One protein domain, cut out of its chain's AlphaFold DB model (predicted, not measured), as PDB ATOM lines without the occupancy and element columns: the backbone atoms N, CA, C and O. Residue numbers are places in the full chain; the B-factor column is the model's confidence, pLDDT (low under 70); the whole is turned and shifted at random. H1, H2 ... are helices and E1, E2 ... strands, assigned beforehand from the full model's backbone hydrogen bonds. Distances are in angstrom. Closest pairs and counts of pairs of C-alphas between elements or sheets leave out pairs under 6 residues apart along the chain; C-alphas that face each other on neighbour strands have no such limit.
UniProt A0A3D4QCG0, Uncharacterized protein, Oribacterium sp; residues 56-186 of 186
ATOM      1  N   VAL A  56     -24.611 -16.610  -5.792       89.81
ATOM      2  CA  VAL A  56     -23.874 -15.667  -6.638       89.81
ATOM      3  C   VAL A  56     -24.841 -14.918  -7.544       89.81
ATOM      4  O   VAL A  56     -24.897 -13.689  -7.516       89.81
ATOM      5  N   SER A  57     -25.658 -15.639  -8.320       88.88
ATOM      6  CA  SER A  57     -26.628 -15.002  -9.219       88.88
ATOM      7  C   SER A  57     -27.937 -14.587  -8.543       88.88
ATOM      8  O   SER A  57     -28.746 -13.909  -9.182       88.88
ATOM      9  N   ARG A  58     -28.165 -14.986  -7.280       87.00
ATOM     10  CA  ARG A  58     -29.413 -14.776  -6.515       87.00
ATOM     11  C   ARG A  58     -30.652 -15.305  -7.244       87.00
ATOM     12  O   ARG A  58     -31.747 -14.755  -7.136       87.00
ATOM     13  N   LYS A  59     -30.471 -16.364  -8.030       89.06
ATOM     14  CA  LYS A  59     -31.524 -16.997  -8.826       89.06
ATOM     15  C   LYS A  59     -31.629 -18.461  -8.462       89.06
ATOM     16  O   LYS A  59     -30.637 -19.130  -8.193       89.06
ATOM     17  N   THR A  60     -32.843 -18.976  -8.547       90.62
ATOM     18  CA  THR A  60     -33.066 -20.412  -8.469       90.62
ATOM     19  C   THR A  60     -32.614 -21.074  -9.770       90.62
ATOM     20  O   THR A  60     -33.058 -20.689 -10.858       90.62
ATOM     21  N   LYS A  61     -31.740 -22.074  -9.664       92.75
ATOM     22  CA  LYS A  61     -31.197 -22.852 -10.782       92.75
ATOM     23  C   LYS A  61     -31.725 -24.276 -10.716       92.75
ATOM     24  O   LYS A  61     -31.915 -24.809  -9.627       92.75
ATOM     25  N   THR A  62     -31.991 -24.871 -11.875       94.06
ATOM     26  CA  THR A  62     -32.211 -26.318 -11.957       94.06
ATOM     27  C   THR A  62     -30.904 -27.008 -11.600       94.06
ATOM     28  O   THR A  62     -29.855 -26.581 -12.076       94.06
ATOM     29  N   ALA A  63     -30.976 -28.040 -10.769       95.69
ATOM     30  CA  ALA A  63     -29.802 -28.726 -10.261       95.69
ATOM     31  C   ALA A  63     -30.046 -30.223 -10.101       95.69
ATOM     32  O   ALA A  63     -31.186 -30.664  -9.922       95.69
ATOM     33  N   TYR A  64     -28.949 -30.969 -10.109       97.12
ATOM     34  CA  TYR A  64     -28.896 -32.351  -9.662       97.12
ATOM     35  C   TYR A  64     -28.824 -32.360  -8.135       97.12
ATOM     36  O   TYR A  64     -27.869 -31.849  -7.548       97.12
ATOM     37  N   ILE A  65     -29.857 -32.883  -7.481       97.12
ATOM     38  CA  ILE A  65     -29.839 -33.061  -6.028       97.12
ATOM     39  C   ILE A  65     -29.272 -34.443  -5.750       97.12
ATOM     40  O   ILE A  65     -29.750 -35.409  -6.343       97.12
ATOM     41  N   VAL A  66     -28.263 -34.518  -4.888       96.81
ATOM     42  CA  VAL A  66     -27.459 -35.720  -4.625       96.81
ATOM     43  C   VAL A  66     -27.208 -35.874  -3.124       96.81
ATOM     44  O   VAL A  66     -27.262 -34.889  -2.385       96.81
ATOM     45  N   ARG A  67     -26.954 -37.107  -2.675       94.75
ATOM     46  CA  ARG A  67     -26.637 -37.423  -1.267       94.75
ATOM     47  C   ARG A  67     -25.141 -37.494  -0.949       94.75
ATOM     48  O   ARG A  67     -24.738 -37.195   0.166       94.75
ATOM     49  N   ASP A  68     -24.327 -37.800  -1.956       94.12
ATOM     50  CA  ASP A  68     -22.875 -37.971  -1.845       94.12
ATOM     51  C   ASP A  68     -22.127 -37.102  -2.867       94.12
ATOM     52  O   ASP A  68     -22.739 -36.417  -3.695       94.12
ATOM     53  N   ASN A  69     -20.788 -37.148  -2.836       96.38
ATOM     54  CA  ASN A  69     -19.934 -36.543  -3.859       96.38
ATOM     55  C   ASN A  69     -20.190 -37.193  -5.229       96.38
ATOM     56  O   ASN A  69     -19.617 -38.229  -5.562       96.38
ATOM     57  N   ALA A  70     -21.099 -36.603  -6.003       97.12
ATOM     58  CA  ALA A  70     -21.653 -37.245  -7.184       97.12
ATOM     59  C   ALA A  70     -20.597 -37.507  -8.257       97.12
ATOM     60  O   ALA A  70     -19.889 -36.591  -8.678       97.12
ATOM     61  N   ALA A  71     -20.541 -38.751  -8.723       97.75
ATOM     62  CA  ALA A  71     -19.773 -39.148  -9.884       97.75
ATOM     63  C   ALA A  71     -20.480 -38.689 -11.165       97.75
ATOM     64  O   ALA A  71     -21.710 -38.751 -11.276       97.75
ATOM     65  N   PHE A  72     -19.695 -38.229 -12.129       97.81
ATOM     66  CA  PHE A  72     -20.155 -37.834 -13.449       97.81
ATOM     67  C   PHE A  72     -19.050 -38.041 -14.486       97.81
ATOM     68  O   PHE A  72     -17.865 -38.137 -14.152       97.81
ATOM     69  N   HIS A  73     -19.435 -38.016 -15.754       97.75
ATOM     70  CA  HIS A  73     -18.511 -37.929 -16.876       97.75
ATOM     71  C   HIS A  73     -19.041 -36.968 -17.944       97.75
ATOM     72  O   HIS A  73     -20.190 -36.515 -17.905       97.75
ATOM     73  N   LEU A  74     -18.169 -36.625 -18.890       96.81
ATOM     74  CA  LEU A  74     -18.511 -35.793 -20.039       96.81
ATOM     75  C   LEU A  74     -18.595 -36.641 -21.309       96.81
ATOM     76  O   LEU A  74     -17.719 -37.465 -21.568       96.81
ATOM     77  N   GLU A  75     -19.624 -36.405 -22.114       94.44
ATOM     78  CA  GLU A  75     -19.799 -36.986 -23.443       94.44
ATOM     79  C   GLU A  75     -19.680 -35.885 -24.504       94.44
ATOM     80  O   GLU A  75     -20.273 -34.814 -24.377       94.44
ATOM     81  N   SER A  76     -18.943 -36.151 -25.581       91.88
ATOM     82  CA  SER A  76     -18.909 -35.296 -26.767       91.88
ATOM     83  C   SER A  76     -18.584 -36.130 -27.998       91.88
ATOM     84  O   SER A  76     -17.774 -37.053 -27.937       91.88
ATOM     85  N   THR A  77     -19.187 -35.783 -29.133       87.00
ATOM     86  CA  THR A  77     -18.812 -36.325 -30.448       87.00
ATOM     87  C   THR A  77     -17.857 -35.407 -31.211       87.00
ATOM     88  O   THR A  77     -17.437 -35.753 -32.313       87.00
ATOM     89  N   ALA A  78     -17.554 -34.223 -30.672       87.31
ATOM     90  CA  ALA A  78     -16.801 -33.167 -31.350       87.31
ATOM     91  C   ALA A  78     -15.456 -32.846 -30.678       87.31
ATOM     92  O   ALA A  78     -14.578 -32.275 -31.320       87.31
ATOM     93  N   MET A  79     -15.289 -33.193 -29.401       88.62
ATOM     94  CA  MET A  79     -14.114 -32.863 -28.596       88.62
ATOM     95  C   MET A  79     -13.604 -34.108 -27.869       88.62
ATOM     96  O   MET A  79     -14.396 -34.912 -27.390       88.62
ATOM     97  N   GLU A  80     -12.284 -34.264 -27.748       92.62
ATOM     98  CA  GLU A  80     -11.671 -35.353 -26.965       92.62
ATOM     99  C   GLU A  80     -11.451 -34.971 -25.495       92.62
ATOM    100  O   GLU A  80     -11.414 -35.827 -24.607       92.62
ATOM    101  N   ASN A  81     -11.276 -33.678 -25.232       95.06
ATOM    102  CA  ASN A  81     -11.079 -33.111 -23.908       95.06
ATOM    103  C   ASN A  81     -11.642 -31.688 -23.854       95.06
ATOM    104  O   ASN A  81     -11.850 -31.060 -24.891       95.06
ATOM    105  N   THR A  82     -11.918 -31.208 -22.646       95.44
ATOM    106  CA  THR A  82     -12.343 -29.830 -22.394       95.44
ATOM    107  C   THR A  82     -11.918 -29.391 -21.000       95.44
ATOM    108  O   THR A  82     -11.684 -30.218 -20.112       95.44
ATOM    109  N   ASP A  83     -11.813 -28.085 -20.799       96.06
ATOM    110  CA  ASP A  83     -11.583 -27.526 -19.483       96.06
ATOM    111  C   ASP A  83     -12.856 -27.580 -18.628       96.06
ATOM    112  O   ASP A  83     -13.967 -27.256 -19.056       96.06
ATOM    113  N   VAL A  84     -12.665 -27.984 -17.375       96.44
ATOM    114  CA  VAL A  84     -13.705 -28.078 -16.354       96.44
ATOM    115  C   VAL A  84     -13.259 -27.294 -15.134       96.44
ATOM    116  O   VAL A  84     -12.125 -27.440 -14.665       96.44
ATOM    117  N   ILE A  85     -14.143 -26.451 -14.608       97.06
ATOM    118  CA  ILE A  85     -13.889 -25.684 -13.391       97.06
ATOM    119  C   ILE A  85     -14.948 -26.018 -12.346       97.06
ATOM    120  O   ILE A  85     -16.143 -25.935 -12.608       97.06
ATOM    121  N   PHE A  86     -14.484 -26.362 -11.150       97.62
ATOM    122  CA  PHE A  86     -15.317 -26.716 -10.007       97.62
ATOM    123  C   PHE A  86     -15.458 -25.517  -9.078       97.62
ATOM    124  O   PHE A  86     -14.447 -24.930  -8.666       97.62
ATOM    125  N   TYR A  87     -16.692 -25.184  -8.717       97.38
ATOM    126  CA  TYR A  87     -17.008 -24.062  -7.850       97.38
ATOM    127  C   TYR A  87     -17.840 -24.467  -6.636       97.38
ATOM    128  O   TYR A  87     -18.711 -25.336  -6.692       97.38
ATOM    129  N   ILE A  88     -17.581 -23.770  -5.531       96.44
ATOM    130  CA  ILE A  88     -18.455 -23.734  -4.360       96.44
ATOM    131  C   ILE A  88     -19.038 -22.331  -4.279       96.44
ATOM    132  O   ILE A  88     -18.298 -21.361  -4.078       96.44
ATOM    133  N   ASN A  89     -20.360 -22.234  -4.385       95.12
ATOM    134  CA  ASN A  89     -21.070 -20.975  -4.236       95.12
ATOM    135  C   ASN A  89     -21.715 -20.922  -2.870       95.12
ATOM    136  O   ASN A  89     -22.494 -21.807  -2.528       95.12
ATOM    137  N   SER A  90     -21.422 -19.883  -2.096       92.94
ATOM    138  CA  SER A  90     -21.936 -19.752  -0.732       92.94
ATOM    139  C   SER A  90     -22.404 -18.339  -0.428       92.94
ATOM    140  O   SER A  90     -21.751 -17.367  -0.815       92.94
ATOM    141  N   PHE A  91     -23.501 -18.209   0.317       87.50
ATOM    142  CA  PHE A  91     -23.863 -16.934   0.929       87.50
ATOM    143  C   PHE A  91     -22.847 -16.558   2.009       87.50
ATOM    144  O   PHE A  91     -22.350 -17.414   2.739       87.50
ATOM    145  N   VAL A  92     -22.566 -15.263   2.120       81.88
ATOM    146  CA  VAL A  92     -21.769 -14.703   3.211       81.88
ATOM    147  C   VAL A  92     -22.687 -13.853   4.063       81.88
ATOM    148  O   VAL A  92     -23.342 -12.937   3.563       81.88
ATOM    149  N   GLU A  93     -22.754 -14.168   5.352       78.94
ATOM    150  CA  GLU A  93     -23.571 -13.408   6.288       78.94
ATOM    151  C   GLU A  93     -23.140 -11.934   6.306       78.94
ATOM    152  O   GLU A  93     -21.954 -11.608   6.349       78.94
ATOM    153  N   GLY A  94     -24.122 -11.034   6.234       75.75
ATOM    154  CA  GLY A  94     -23.882  -9.592   6.212       75.75
ATOM    155  C   GLY A  94     -23.376  -9.038   4.877       75.75
ATOM    156  O   GLY A  94     -23.099  -7.843   4.811       75.75
ATOM    157  N   GLN A  95     -23.273  -9.854   3.820       77.88
ATOM    158  CA  GLN A  95     -22.937  -9.370   2.482       77.88
ATOM    159  C   GLN A  95     -24.113  -9.439   1.512       77.88
ATOM    160  O   GLN A  95     -24.900 -10.385   1.484       77.88
ATOM    161  N   ASP A  96     -24.166  -8.439   0.634       73.00
ATOM    162  CA  ASP A  96     -25.134  -8.364  -0.457       73.00
ATOM    163  C   ASP A  96     -24.766  -9.249  -1.661       73.00
ATOM    164  O   ASP A  96     -25.409  -9.186  -2.707       73.00
ATOM    165  N   MET A  97     -23.760 -10.113  -1.559       76.75
ATOM    166  CA  MET A  97     -23.389 -11.010  -2.649       76.75
ATOM    167  C   MET A  97     -22.857 -12.329  -2.097       76.75
ATOM    168  O   MET A  97     -22.176 -12.347  -1.073       76.75
ATOM    169  N   GLY A  98     -23.186 -13.435  -2.765       86.38
ATOM    170  CA  GLY A  98     -22.531 -14.715  -2.518       86.38
ATOM    171  C   GLY A  98     -21.108 -14.742  -3.079       86.38
ATOM    172  O   GLY A  98     -20.757 -13.972  -3.973       86.38
ATOM    173  N   ILE A  99     -20.288 -15.654  -2.568       90.00
ATOM    174  CA  ILE A  99     -18.947 -15.922  -3.097       90.00
ATOM    175  C   ILE A  99     -19.044 -17.033  -4.139       90.00
ATOM    176  O   ILE A  99     -19.693 -18.043  -3.888       90.00
ATOM    177  N   HIS A 100     -18.362 -16.849  -5.273       93.50
ATOM    178  CA  HIS A 100     -18.118 -17.874  -6.292       93.50
ATOM    179  C   HIS A 100     -16.676 -18.372  -6.144       93.50
ATOM    180  O   HIS A 100     -15.743 -17.748  -6.658       93.50
ATOM    181  N   ASN A 101     -16.459 -19.433  -5.363       93.31
ATOM    182  CA  ASN A 101     -15.108 -19.879  -5.035       93.31
ATOM    183  C   ASN A 101     -14.641 -20.976  -5.990       93.31
ATOM    184  O   ASN A 101     -15.182 -22.081  -5.971       93.31
ATOM    185  N   ARG A 102     -13.611 -20.690  -6.795       95.94
ATOM    186  CA  ARG A 102     -12.991 -21.692  -7.669       95.94
ATOM    187  C   ARG A 102     -12.161 -22.664  -6.839       95.94
ATOM    188  O   ARG A 102     -11.136 -22.274  -6.288       95.94
ATOM    189  N   VAL A 103     -12.555 -23.931  -6.842       95.69
ATOM    190  CA  VAL A 103     -11.844 -25.012  -6.151       95.69
ATOM    191  C   VAL A 103     -10.711 -25.553  -7.014       95.69
ATOM    192  O   VAL A 103      -9.563 -25.608  -6.582       95.69
ATOM    193  N   GLN A 104     -11.017 -25.934  -8.254       96.31
ATOM    194  CA  GLN A 104     -10.055 -26.554  -9.163       96.31
ATOM    195  C   GLN A 104     -10.415 -26.238 -10.617       96.31
ATOM    196  O   GLN A 104     -11.592 -26.161 -10.957       96.31
ATOM    197  N   LYS A 105      -9.400 -26.072 -11.473       96.06
ATOM    198  CA  LYS A 105      -9.520 -26.172 -12.937       96.06
ATOM    199  C   LYS A 105      -8.799 -27.448 -13.376       96.06
ATOM    200  O   LYS A 105      -7.690 -27.703 -12.903       96.06
ATOM    201  N   LYS A 106      -9.422 -28.240 -14.244       95.31
ATOM    202  CA  LYS A 106      -8.893 -29.505 -14.758       95.31
ATOM    203  C   LYS A 106      -9.210 -29.633 -16.245       95.31
ATOM    204  O   LYS A 106     -10.349 -29.416 -16.637       95.31
ATOM    205  N   LEU A 107      -8.229 -30.069 -17.030       96.50
ATOM    206  CA  LEU A 107      -8.465 -30.554 -18.386       96.50
ATOM    207  C   LEU A 107      -9.005 -31.988 -18.297       96.50
ATOM    208  O   LEU A 107      -8.256 -32.903 -17.949       96.50
ATOM    209  N   ALA A 108     -10.297 -32.166 -18.549       96.25
ATOM    210  CA  ALA A 108     -10.983 -33.449 -18.456       96.25
ATOM    211  C   ALA A 108     -11.051 -34.128 -19.824       96.25
ATOM    212  O   ALA A 108     -11.328 -33.476 -20.832       96.25
ATOM    213  N   ARG A 109     -10.831 -35.444 -19.866       97.06
ATOM    214  CA  ARG A 109     -11.064 -36.237 -21.083       97.06
ATOM    215  C   ARG A 109     -12.527 -36.659 -21.161       97.06
ATOM    216  O   ARG A 109     -13.151 -36.930 -20.137       97.06
ATOM    217  N   MET A 110     -13.070 -36.768 -22.370       95.62
ATOM    218  CA  MET A 110     -14.407 -37.345 -22.536       95.62
ATOM    219  C   MET A 110     -14.423 -38.798 -22.045       95.62
ATOM    220  O   MET A 110     -13.470 -39.549 -22.262       95.62
ATOM    221  N   GLY A 111     -15.490 -39.176 -21.340       96.00
ATOM    222  CA  GLY A 111     -15.629 -40.467 -20.662       96.00
ATOM    223  C   GLY A 111     -14.800 -40.626 -19.380       96.00
ATOM    224  O   GLY A 111     -14.872 -41.675 -18.744       96.00
ATOM    225  N   GLU A 112     -14.012 -39.624 -18.974       97.38
ATOM    226  CA  GLU A 112     -13.311 -39.656 -17.689       97.38
ATOM    227  C   GLU A 112     -14.309 -39.530 -16.533       97.38
ATOM    228  O   GLU A 112     -15.072 -38.564 -16.471       97.38
ATOM    229  N   SER A 113     -14.273 -40.482 -15.596       96.69
ATOM    230  CA  SER A 113     -15.058 -40.398 -14.365       96.69
ATOM    231  C   SER A 113     -14.449 -39.360 -13.422       96.69
ATOM    232  O   SER A 113     -13.259 -39.399 -13.099       96.69
ATOM    233  N   MET A 114     -15.278 -38.417 -12.998       96.94
ATOM    234  CA  MET A 114     -14.944 -37.326 -12.093       96.94
ATOM    235  C   MET A 114     -16.011 -37.205 -11.013       96.94
ATOM    236  O   MET A 114     -17.103 -37.749 -11.140       96.94
ATOM    237  N   THR A 115     -15.701 -36.467  -9.956       97.38
ATOM    238  CA  THR A 115     -16.630 -36.178  -8.865       97.38
ATOM    239  C   THR A 115     -16.962 -34.695  -8.813       97.38
ATOM    240  O   THR A 115     -16.141 -33.853  -9.180       97.38
ATOM    241  N   MET A 116     -18.170 -34.368  -8.351       95.25
ATOM    242  CA  MET A 116     -18.697 -33.002  -8.243       95.25
ATOM    243  C   MET A 116     -17.758 -32.053  -7.490       95.25
ATOM    244  O   MET A 116     -17.673 -30.870  -7.815       95.25
ATOM    245  N   LEU A 117     -17.047 -32.571  -6.493       95.75
ATOM    246  CA  LEU A 117     -15.951 -31.892  -5.825       95.75
ATOM    247  C   LEU A 117     -14.692 -32.760  -5.851       95.75
ATOM    248  O   LEU A 117     -14.795 -33.988  -5.766       95.75
ATOM    249  N   PRO A 118     -13.498 -32.146  -5.875       94.62
ATOM    250  CA  PRO A 118     -12.260 -32.860  -5.586       94.62
ATOM    251  C   PRO A 118     -12.343 -33.521  -4.206       94.62
ATOM    252  O   PRO A 118     -12.810 -32.895  -3.252       94.62
ATOM    253  N   GLU A 119     -11.877 -34.764  -4.092       94.50
ATOM    254  CA  GLU A 119     -12.129 -35.607  -2.913       94.50
ATOM    255  C   GLU A 119     -11.625 -34.996  -1.597       94.50
ATOM    256  O   GLU A 119     -12.336 -35.002  -0.591       94.50
ATOM    257  N   ASP A 120     -10.449 -34.364  -1.618       95.00
ATOM    258  CA  ASP A 120      -9.900 -33.661  -0.453       95.00
ATOM    259  C   ASP A 120     -10.799 -32.492  -0.013       95.00
ATOM    260  O   ASP A 120     -10.986 -32.241   1.179       95.00
ATOM    261  N   THR A 121     -11.397 -31.784  -0.980       95.56
ATOM    262  CA  THR A 121     -12.316 -30.668  -0.706       95.56
ATOM    263  C   THR A 121     -13.641 -31.176  -0.157       95.56
ATOM    264  O   THR A 121     -14.158 -30.609   0.807       95.56
ATOM    265  N   TYR A 122     -14.181 -32.248  -0.743       96.00
ATOM    266  CA  TYR A 122     -15.394 -32.892  -0.250       96.00
ATOM    267  C   TYR A 122     -15.211 -33.367   1.193       96.00
ATOM    268  O   TYR A 122     -15.985 -32.982   2.066       96.00
ATOM    269  N   THR A 123     -14.130 -34.102   1.465       96.25
ATOM    270  CA  THR A 123     -13.800 -34.604   2.804       96.25
ATOM    271  C   THR A 123     -13.696 -33.466   3.821       96.25
ATOM    272  O   THR A 123     -14.283 -33.557   4.900       96.25
ATOM    273  N   ALA A 124     -13.018 -32.365   3.478       95.31
ATOM    274  CA  ALA A 124     -12.918 -31.197   4.353       95.31
ATOM    275  C   ALA A 124     -14.292 -30.561   4.642       95.31
ATOM    276  O   ALA A 124     -14.614 -30.290   5.799       95.31
ATOM    277  N   CYS A 125     -15.126 -30.393   3.612       93.50
ATOM    278  CA  CYS A 125     -16.481 -29.850   3.751       93.50
ATOM    279  C   CYS A 125     -17.416 -30.774   4.553       93.50
ATOM    280  O   CYS A 125     -18.354 -30.317   5.204       93.50
ATOM    281  N   VAL A 126     -17.218 -32.093   4.494       94.38
ATOM    282  CA  VAL A 126     -17.979 -33.038   5.323       94.38
ATOM    283  C   VAL A 126     -17.541 -32.923   6.782       94.38
ATOM    284  O   VAL A 126     -18.389 -32.866   7.672       94.38
ATOM    285  N   GLN A 127     -16.233 -32.837   7.033       93.69
ATOM    286  CA  GLN A 127     -15.673 -32.728   8.383       93.69
ATOM    287  C   GLN A 127     -16.090 -31.441   9.105       93.69
ATOM    288  O   GLN A 127     -16.358 -31.483  10.306       93.69
ATOM    289  N   ASP A 128     -16.171 -30.313   8.397       91.00
ATOM    290  CA  ASP A 128     -16.628 -29.037   8.965       91.00
ATOM    291  C   ASP A 128     -18.163 -28.854   8.926       91.00
ATOM    292  O   ASP A 128     -18.692 -27.873   9.454       91.00
ATOM    293  N   GLY A 129     -18.884 -29.818   8.339       87.25
ATOM    294  CA  GLY A 129     -20.343 -29.843   8.235       87.25
ATOM    295  C   GLY A 129     -20.928 -28.913   7.169       87.25
ATOM    296  O   GLY A 129     -22.150 -28.824   7.046       87.25
ATOM    297  N   THR A 130     -20.097 -28.225   6.388       91.31
ATOM    298  CA  THR A 130     -20.554 -27.261   5.383       91.31
ATOM    299  C   THR A 130     -20.925 -27.902   4.042       91.31
ATOM    300  O   THR A 130     -21.540 -27.243   3.203       91.31
ATOM    301  N   ALA A 131     -20.591 -29.181   3.826       90.31
ATOM    302  CA  ALA A 131     -20.981 -29.946   2.638       90.31
ATOM    303  C   ALA A 131     -22.509 -29.979   2.434       90.31
ATOM    304  O   ALA A 131     -23.002 -29.840   1.320       90.31
ATOM    305  N   TYR A 132     -23.261 -30.107   3.526       91.12
ATOM    306  CA  TYR A 132     -24.714 -30.295   3.499       91.12
ATOM    307  C   TYR A 132     -25.497 -29.001   3.774       91.12
ATOM    308  O   TYR A 132     -26.694 -29.045   4.061       91.12
ATOM    309  N   ASP A 133     -24.852 -27.827   3.703       89.62
ATOM    310  CA  ASP A 133     -25.509 -26.525   3.902       89.62
ATOM    311  C   ASP A 133     -26.290 -26.073   2.656       89.62
ATOM    312  O   ASP A 133     -26.110 -24.981   2.120       89.62
ATOM    313  N   PHE A 134     -27.192 -26.935   2.192       86.06
ATOM    314  CA  PHE A 134     -27.983 -26.790   0.970       86.06
ATOM    315  C   PHE A 134     -28.783 -25.481   0.876       86.06
ATOM    316  O   PHE A 134     -29.130 -25.018  -0.209       86.06
ATOM    317  N   LEU A 135     -29.117 -24.876   2.020       85.81
ATOM    318  CA  LEU A 135     -29.862 -23.618   2.055       85.81
ATOM    319  C   LEU A 135     -28.994 -22.419   1.683       85.81
ATOM    320  O   LEU A 135     -29.516 -21.447   1.135       85.81
ATOM    321  N   ASN A 136     -27.697 -22.484   1.990       87.88
ATOM    322  CA  ASN A 136     -26.778 -21.369   1.800       87.88
ATOM    323  C   ASN A 136     -25.674 -21.659   0.782       87.88
ATOM    324  O   ASN A 136     -24.888 -20.760   0.470       87.88
ATOM    325  N   ARG A 137     -25.595 -22.894   0.284       91.56
ATOM    326  CA  ARG A 137     -24.536 -23.362  -0.596       91.56
ATOM    327  C   ARG A 137     -25.095 -24.178  -1.753       91.56
ATOM    328  O   ARG A 137     -25.959 -25.032  -1.572       91.56
ATOM    329  N   CYS A 138     -24.538 -23.949  -2.934       94.25
ATOM    330  CA  CYS A 138     -24.657 -24.862  -4.059       94.25
ATOM    331  C   CYS A 138     -23.292 -25.071  -4.712       94.25
ATOM    332  O   CYS A 138     -22.353 -24.305  -4.489       94.25
ATOM    333  N   TYR A 139     -23.204 -26.107  -5.530       96.44
ATOM    334  CA  TYR A 139     -22.001 -26.454  -6.272       96.44
ATOM    335  C   TYR A 139     -22.282 -26.259  -7.748       96.44
ATOM    336  O   TYR A 139     -23.384 -26.566  -8.205       96.44
ATOM    337  N   ASP A 140     -21.315 -25.738  -8.488       95.56
ATOM    338  CA  ASP A 140     -21.426 -25.687  -9.936       95.56
ATOM    339  C   ASP A 140     -20.150 -26.167 -10.614       95.56
ATOM    340  O   ASP A 140     -19.036 -26.025 -10.104       95.56
ATOM    341  N   ILE A 141     -20.361 -26.820 -11.748       97.44
ATOM    342  CA  ILE A 141     -19.317 -27.335 -12.614       97.44
ATOM    343  C   ILE A 141     -19.459 -26.590 -13.927       97.44
ATOM    344  O   ILE A 141     -20.426 -26.792 -14.665       97.44
ATOM    345  N   ARG A 142     -18.491 -25.725 -14.210       96.94
ATOM    346  CA  ARG A 142     -18.385 -25.043 -15.492       96.94
ATOM    347  C   ARG A 142     -17.662 -25.940 -16.477       96.94
ATOM    348  O   ARG A 142     -16.520 -26.319 -16.225       96.94
ATOM    349  N   VAL A 143     -18.301 -26.224 -17.603       96.06
ATOM    350  CA  VAL A 143     -17.733 -27.011 -18.701       96.06
ATOM    351  C   VAL A 143     -17.624 -26.122 -19.929       96.06
ATOM    352  O   VAL A 143     -18.619 -25.532 -20.356       96.06
ATOM    353  N   TYR A 144     -16.426 -26.017 -20.496       94.50
ATOM    354  CA  TYR A 144     -16.225 -25.276 -21.738       94.50
ATOM    355  C   TYR A 144     -16.712 -26.083 -22.946       94.50
ATOM    356  O   TYR A 144     -16.565 -27.305 -23.020       94.50
ATOM    357  N   LEU A 145     -17.351 -25.381 -23.879       91.25
ATOM    358  CA  LEU A 145     -18.050 -25.953 -25.033       91.25
ATOM    359  C   LEU A 145     -17.275 -25.766 -26.344       91.25
ATOM    360  O   LEU A 145     -17.764 -26.140 -27.413       91.25
ATOM    361  N   ASP A 146     -16.110 -25.130 -26.277       86.25
ATOM    362  CA  ASP A 146     -15.186 -24.955 -27.388       86.25
ATOM    363  C   ASP A 146     -13.728 -24.923 -26.901       86.25
ATOM    364  O   ASP A 146     -13.488 -24.598 -25.737       86.25
ATOM    365  N   PRO A 147     -12.756 -25.271 -27.769       78.62
ATOM    366  CA  PRO A 147     -11.329 -25.242 -27.432       78.62
ATOM    367  C   PRO A 147     -10.783 -23.849 -27.097       78.62
ATOM    368  O   PRO A 147      -9.720 -23.736 -26.492       78.62
ATOM    369  N   GLU A 148     -11.463 -22.787 -27.533       83.12
ATOM    370  CA  GLU A 148     -11.058 -21.402 -27.294       83.12
ATOM    371  C   GLU A 148     -11.497 -20.858 -25.920       83.12
ATOM    372  O   GLU A 148     -11.237 -19.689 -25.623       83.12
ATOM    373  N   ASP A 149     -12.142 -21.675 -25.080       83.00
ATOM    374  CA  ASP A 149     -12.657 -21.307 -23.755       83.00
ATOM    375  C   ASP A 149     -13.611 -20.085 -23.787       83.00
ATOM    376  O   ASP A 149     -13.704 -19.297 -22.837       83.00
ATOM    377  N   THR A 150     -14.343 -19.887 -24.886       87.19
ATOM    378  CA  THR A 150     -15.215 -18.713 -25.073       87.19
ATOM    379  C   THR A 150     -16.659 -18.971 -24.675       87.19
ATOM    380  O   THR A 150     -17.324 -18.067 -24.156       87.19
ATOM    381  N   ARG A 151     -17.155 -20.193 -24.883       91.81
ATOM    382  CA  ARG A 151     -18.496 -20.607 -24.457       91.81
ATOM    383  C   ARG A 151     -18.395 -21.682 -23.394       91.81
ATOM    384  O   ARG A 151     -17.561 -22.579 -23.468       91.81
ATOM    385  N   TYR A 152     -19.287 -21.601 -22.421       93.94
ATOM    386  CA  TYR A 152     -19.373 -22.560 -21.333       93.94
ATOM    387  C   TYR A 152     -20.822 -22.771 -20.903       93.94
ATOM    388  O   TYR A 152     -21.688 -21.925 -21.144       93.94
ATOM    389  N   GLU A 153     -21.055 -23.888 -20.227       94.81
ATOM    390  CA  GLU A 153     -22.292 -24.185 -19.515       94.81
ATOM    391  C   GLU A 153     -21.982 -24.504 -18.049       94.81
ATOM    392  O   GLU A 153     -20.989 -25.167 -17.747       94.81
ATOM    393  N   ASP A 154     -22.827 -24.005 -17.144       95.44
ATOM    394  CA  ASP A 154     -22.711 -24.233 -15.703       95.44
ATOM    395  C   ASP A 154     -23.749 -25.279 -15.270       95.44
ATOM    396  O   ASP A 154     -24.962 -25.047 -15.357       95.44
ATOM    397  N   PHE A 155     -23.274 -26.416 -14.767       96.75
ATOM    398  CA  PHE A 155     -24.102 -27.499 -14.242       96.75
ATOM    399  C   PHE A 155     -24.166 -27.413 -12.723       96.75
ATOM    400  O   PHE A 155     -23.146 -27.526 -12.046       96.75
ATOM    401  N   TYR A 156     -25.369 -27.221 -12.186       97.06
ATOM    402  CA  TYR A 156     -25.569 -27.014 -10.756       97.06
ATOM    403  C   TYR A 156     -25.889 -28.316 -10.032       97.06
ATOM    404  O   TYR A 156     -26.671 -29.144 -10.507       97.06
ATOM    405  N   PHE A 157     -25.356 -28.432  -8.826       97.50
ATOM    406  CA  PHE A 157     -25.609 -29.519  -7.905       97.50
ATOM    407  C   PHE A 157     -25.974 -28.975  -6.529       97.50
ATOM    408  O   PHE A 157     -25.516 -27.912  -6.095       97.50
ATOM    409  N   GLY A 158     -26.798 -29.738  -5.824       96.56
ATOM    410  CA  GLY A 158     -27.083 -29.509  -4.422       96.56
ATOM    411  C   GLY A 158     -26.911 -30.795  -3.633       96.56
ATOM    412  O   GLY A 158     -27.502 -31.818  -3.970       96.56
ATOM    413  N   LEU A 159     -26.088 -30.721  -2.594       96.31
ATOM    414  CA  LEU A 159     -25.757 -31.847  -1.737       96.31
ATOM    415  C   LEU A 159     -26.596 -31.778  -0.461       96.31
ATOM    416  O   LEU A 159     -26.630 -30.746   0.211       96.31
ATOM    417  N   VAL A 160     -27.278 -32.870  -0.142       94.81
ATOM    418  CA  VAL A 160     -28.120 -33.006   1.053       94.81
ATOM    419  C   VAL A 160     -27.751 -34.279   1.804       94.81
ATOM    420  O   VAL A 160     -27.169 -35.185   1.223       94.81
ATOM    421  N   ASP A 161     -28.076 -34.357   3.092       92.94
ATOM    422  CA  ASP A 161     -27.919 -35.610   3.837       92.94
ATOM    423  C   ASP A 161     -28.901 -36.696   3.356       92.94
ATOM    424  O   ASP A 161     -29.942 -36.387   2.768       92.94
ATOM    425  N   ASP A 162     -28.599 -37.961   3.666       92.69
ATOM    426  CA  ASP A 162     -29.407 -39.131   3.285       92.69
ATOM    427  C   ASP A 162     -30.890 -38.977   3.634       92.69
ATOM    428  O   ASP A 162     -31.772 -39.224   2.813       92.69
ATOM    429  N   SER A 163     -31.182 -38.518   4.855       93.25
ATOM    430  CA  SER A 163     -32.561 -38.414   5.338       93.25
ATOM    431  C   SER A 163     -33.372 -37.387   4.552       93.25
ATOM    432  O   SER A 163     -34.576 -37.563   4.342       93.25
ATOM    433  N   THR A 164     -32.713 -36.314   4.120       92.69
ATOM    434  CA  THR A 164     -33.288 -35.263   3.288       92.69
ATOM    435  C   THR A 164     -33.425 -35.747   1.849       92.69
ATOM    436  O   THR A 164     -34.477 -35.537   1.244       92.69
ATOM    437  N   PHE A 165     -32.416 -36.442   1.320       95.12
ATOM    438  CA  PHE A 165     -32.459 -37.028  -0.015       95.12
ATOM    439  C   PHE A 165     -33.636 -37.994  -0.170       95.12
ATOM    440  O   PHE A 165     -34.444 -37.822  -1.080       95.12
ATOM    441  N   ASP A 166     -33.794 -38.945   0.752       95.38
ATOM    442  CA  ASP A 166     -34.861 -39.950   0.710       95.38
ATOM    443  C   ASP A 166     -36.256 -39.308   0.736       95.38
ATOM    444  O   ASP A 166     -37.155 -39.707  -0.009       95.38
ATOM    445  N   GLN A 167     -36.438 -38.261   1.548       92.94
ATOM    446  CA  GLN A 167     -37.686 -37.494   1.589       92.94
ATOM    447  C   GLN A 167     -37.961 -36.785   0.262       92.94
ATOM    448  O   GLN A 167     -39.084 -36.836  -0.249       92.94
ATOM    449  N   MET A 168     -36.948 -36.128  -0.308       91.81
ATOM    450  CA  MET A 168     -37.088 -35.434  -1.586       91.81
ATOM    451  C   MET A 168     -37.339 -36.416  -2.731       91.81
ATOM    452  O   MET A 168     -38.169 -36.137  -3.594       91.81
ATOM    453  N   LYS A 169     -36.682 -37.578  -2.718       93.31
ATOM    454  CA  LYS A 169     -36.865 -38.635  -3.709       93.31
ATOM    455  C   LYS A 169     -38.268 -39.236  -3.650       93.31
ATOM    456  O   LYS A 169     -38.920 -39.340  -4.684       93.31
ATOM    457  N   ALA A 170     -38.773 -39.545  -2.457       92.62
ATOM    458  CA  ALA A 170     -40.126 -40.073  -2.292       92.62
ATOM    459  C   ALA A 170     -41.218 -39.095  -2.766       92.62
ATOM    460  O   ALA A 170     -42.288 -39.517  -3.208       92.62
ATOM    461  N   GLU A 171     -40.993 -37.783  -2.658       89.44
ATOM    462  CA  GLU A 171     -41.890 -36.788  -3.260       89.44
ATOM    463  C   GLU A 171     -41.695 -36.691  -4.776       89.44
ATOM    464  O   GLU A 171     -42.677 -36.664  -5.517       89.44
ATOM    465  N   TYR A 172     -40.447 -36.675  -5.249       88.62
ATOM    466  CA  TYR A 172     -40.127 -36.627  -6.673       88.62
ATOM    467  C   TYR A 172     -40.786 -37.782  -7.436       88.62
ATOM    468  O   TYR A 172     -41.480 -37.538  -8.424       88.62
ATOM    469  N   ASP A 173     -40.639 -39.014  -6.948       90.00
ATOM    470  CA  ASP A 173     -41.196 -40.214  -7.577       90.00
ATOM    471  C   ASP A 173     -42.736 -40.139  -7.637       90.00
ATOM    472  O   ASP A 173     -43.320 -40.330  -8.705       90.00
ATOM    473  N   ARG A 174     -43.396 -39.710  -6.547       91.62
ATOM    474  CA  ARG A 174     -44.856 -39.481  -6.519       91.62
ATOM    475  C   ARG A 174     -45.320 -38.458  -7.559       91.62
ATOM    476  O   ARG A 174     -46.340 -38.661  -8.220       91.62
ATOM    477  N   VAL A 175     -44.587 -37.356  -7.727       87.12
ATOM    478  CA  VAL A 175     -44.914 -36.326  -8.728       87.12
ATOM    479  C   VAL A 175     -44.715 -36.856 -10.151       87.12
ATOM    480  O   VAL A 175     -45.542 -36.580 -11.024       87.12
ATOM    481  N   GLN A 176     -43.656 -37.630 -10.406       86.19
ATOM    482  CA  GLN A 176     -43.413 -38.219 -11.727       86.19
ATOM    483  C   GLN A 176     -44.499 -39.224 -12.117       86.19
ATOM    484  O   GLN A 176     -44.978 -39.184 -13.253       86.19
ATOM    485  N   GLU A 177     -44.933 -40.078 -11.190       90.44
ATOM    486  CA  GLU A 177     -46.032 -41.022 -11.415       90.44
ATOM    487  C   GLU A 177     -47.329 -40.293 -11.788       90.44
ATOM    488  O   GLU A 177     -47.925 -40.577 -12.830       90.44
ATOM    489  N   ALA A 178     -47.711 -39.270 -11.016       89.00
ATOM    490  CA  ALA A 178     -48.894 -38.460 -11.305       89.00
ATOM    491  C   ALA A 178     -48.813 -37.773 -12.684       89.00
ATOM    492  O   ALA A 178     -49.792 -37.733 -13.433       89.00
ATOM    493  N   LEU A 179     -47.636 -37.260 -13.063       85.88
ATOM    494  CA  LEU A 179     -47.414 -36.658 -14.382       85.88
ATOM    495  C   LEU A 179     -47.543 -37.679 -15.518       85.88
ATOM    496  O   LEU A 179     -48.111 -37.360 -16.565       85.88
ATOM    497  N   GLN A 180     -47.028 -38.896 -15.335       85.25
ATOM    498  CA  GLN A 180     -47.169 -39.965 -16.322       85.25
ATOM    499  C   GLN A 180     -48.628 -40.400 -16.482       85.25
ATOM    500  O   GLN A 180     -49.076 -40.614 -17.609       85.25
ATOM    501  N   GLU A 181     -49.385 -40.495 -15.389       88.56
ATOM    502  CA  GLU A 181     -50.816 -40.797 -15.450       88.56
ATOM    503  C   GLU A 181     -51.603 -39.724 -16.203       88.56
ATOM    504  O   GLU A 181     -52.432 -40.060 -17.049       88.56
ATOM    505  N   MET A 182     -51.320 -38.441 -15.959       83.62
ATOM    506  CA  MET A 182     -51.962 -37.347 -16.696       83.62
ATOM    507  C   MET A 182     -51.641 -37.399 -18.194       83.62
ATOM    508  O   MET A 182     -52.543 -37.253 -19.019       83.62
ATOM    509  N   LYS A 183     -50.382 -37.678 -18.558       84.56
ATOM    510  CA  LYS A 183     -49.966 -37.822 -19.965       84.56
ATOM    511  C   LYS A 183     -50.639 -38.997 -20.675       84.56
ATOM    512  O   LYS A 183     -50.866 -38.907 -21.868       84.56
ATOM    513  N   LYS A 184     -50.962 -40.084 -19.967       83.19
ATOM    514  CA  LYS A 184     -51.671 -41.245 -20.541       83.19
ATOM    515  C   LYS A 184     -53.169 -41.000 -20.756       83.19
ATOM    516  O   LYS A 184     -53.803 -41.763 -21.476       83.19
ATOM    517  N   ARG A 185     -53.745 -39.993 -20.091       72.81
ATOM    518  CA  ARG A 185     -55.174 -39.639 -20.177       72.81
ATOM    519  C   ARG A 185     -55.477 -38.554 -21.215       72.81
ATOM    520  O   ARG A 185     -56.650 -38.235 -21.393       72.81
ATOM    521  N   THR A 186     -54.450 -37.981 -21.842       57.03
ATOM    522  CA  THR A 186     -54.555 -36.940 -22.878       57.03
ATOM    523  C   THR A 186     -54.185 -37.539 -24.225       57.03
ATOM    524  O   THR A 186     -54.874 -37.215 -25.213       57.03
TER     525      THR A 186
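What this domain is: This is residues 56 to 186 of the 186 residues of an uncharacterized protein of Oribacterium sp (UniProt A0A3D4QCG0). A strongly twisted sheet of five strands makes the body, with strand E2 and the short helix H1 on one side of it, and the long helix H2 leaves this body as an arm, of which residues 170 to 184 stick out free. The printed part has 131 residues, with two named helices and six named strands in the order E1, E2, E3, E4, H1, E5, E6, H2. The sheet is mixed, in the order E1, E6, E5, E3, E4, and the class is mixed, helices and strands. The whole is only just loose, close to compact, with a radius of gyration of the C-alphas of 17.0 A and spans of 48 by 43 by 28 A.

How they stand to each other: E1, residues 59 to 66, is an edge strand that bends by 62 degrees at residue 62. It is parallel to its neighbour E6, residues 152 to 159, with N 64 and O 156 at 2.9 A. E2, residues 71 to 75, pairs with no named strand, but its residues 71 to 72 pair antiparallel with residues 114 to 115. E3, residues 81 to 90, and E4, residues 99 to 109, form a hairpin; N 84 and O 106 are 2.8 A apart. E4 is the other edge strand. The closest C-alphas of E4 and H1, residues 119 to 127, are those of Val 103 and Thr 121, 7.9 A apart. H1 is not on the sheet. E5, residues 137 to 144, is antiparallel to E3, with N 87 and O 140 at 2.9 A. E4, H1 and E5 make a split strand-helix-strand unit, two strands running the same way with a helix between them along the chain and E3 between them in the sheet; its crossover is right-handed. E5 and E6 form a hairpin, with N 157 and O 139 at 2.8 A. H2, residues 162 to 184, only grazes the sheet with residues 162 to 169; the closest C-alphas of E1 and H2, those of Val 66 and Phe 165, are 6.9 A apart. H1 and H2 are apart. Every O i to N i+4 pair is within hydrogen-bond range in H1, and 18 of 19 in H2.

Where its parts are: E1 begins at C-alpha 59 (-31.524, -16.997, -8.826). E3 measures 28.9 A from first to last C-alpha, E4 28.3 A, E5 22.8 A and E6 22.6 A. H2 measures 32.7 A and ends at C-alpha 184 (-51.671, -41.245, -20.541).

The domain as a whole: The C-alphas farthest apart are those of Gly 94 and Arg 185, at 50.8 A. Without the free residues 170 to 186, the body spans 40 by 32 by 26 A. The printed part has no cut and no long link. The mean pLDDT of the printed part is 91.7; residue 186, the chain's last, is under 70.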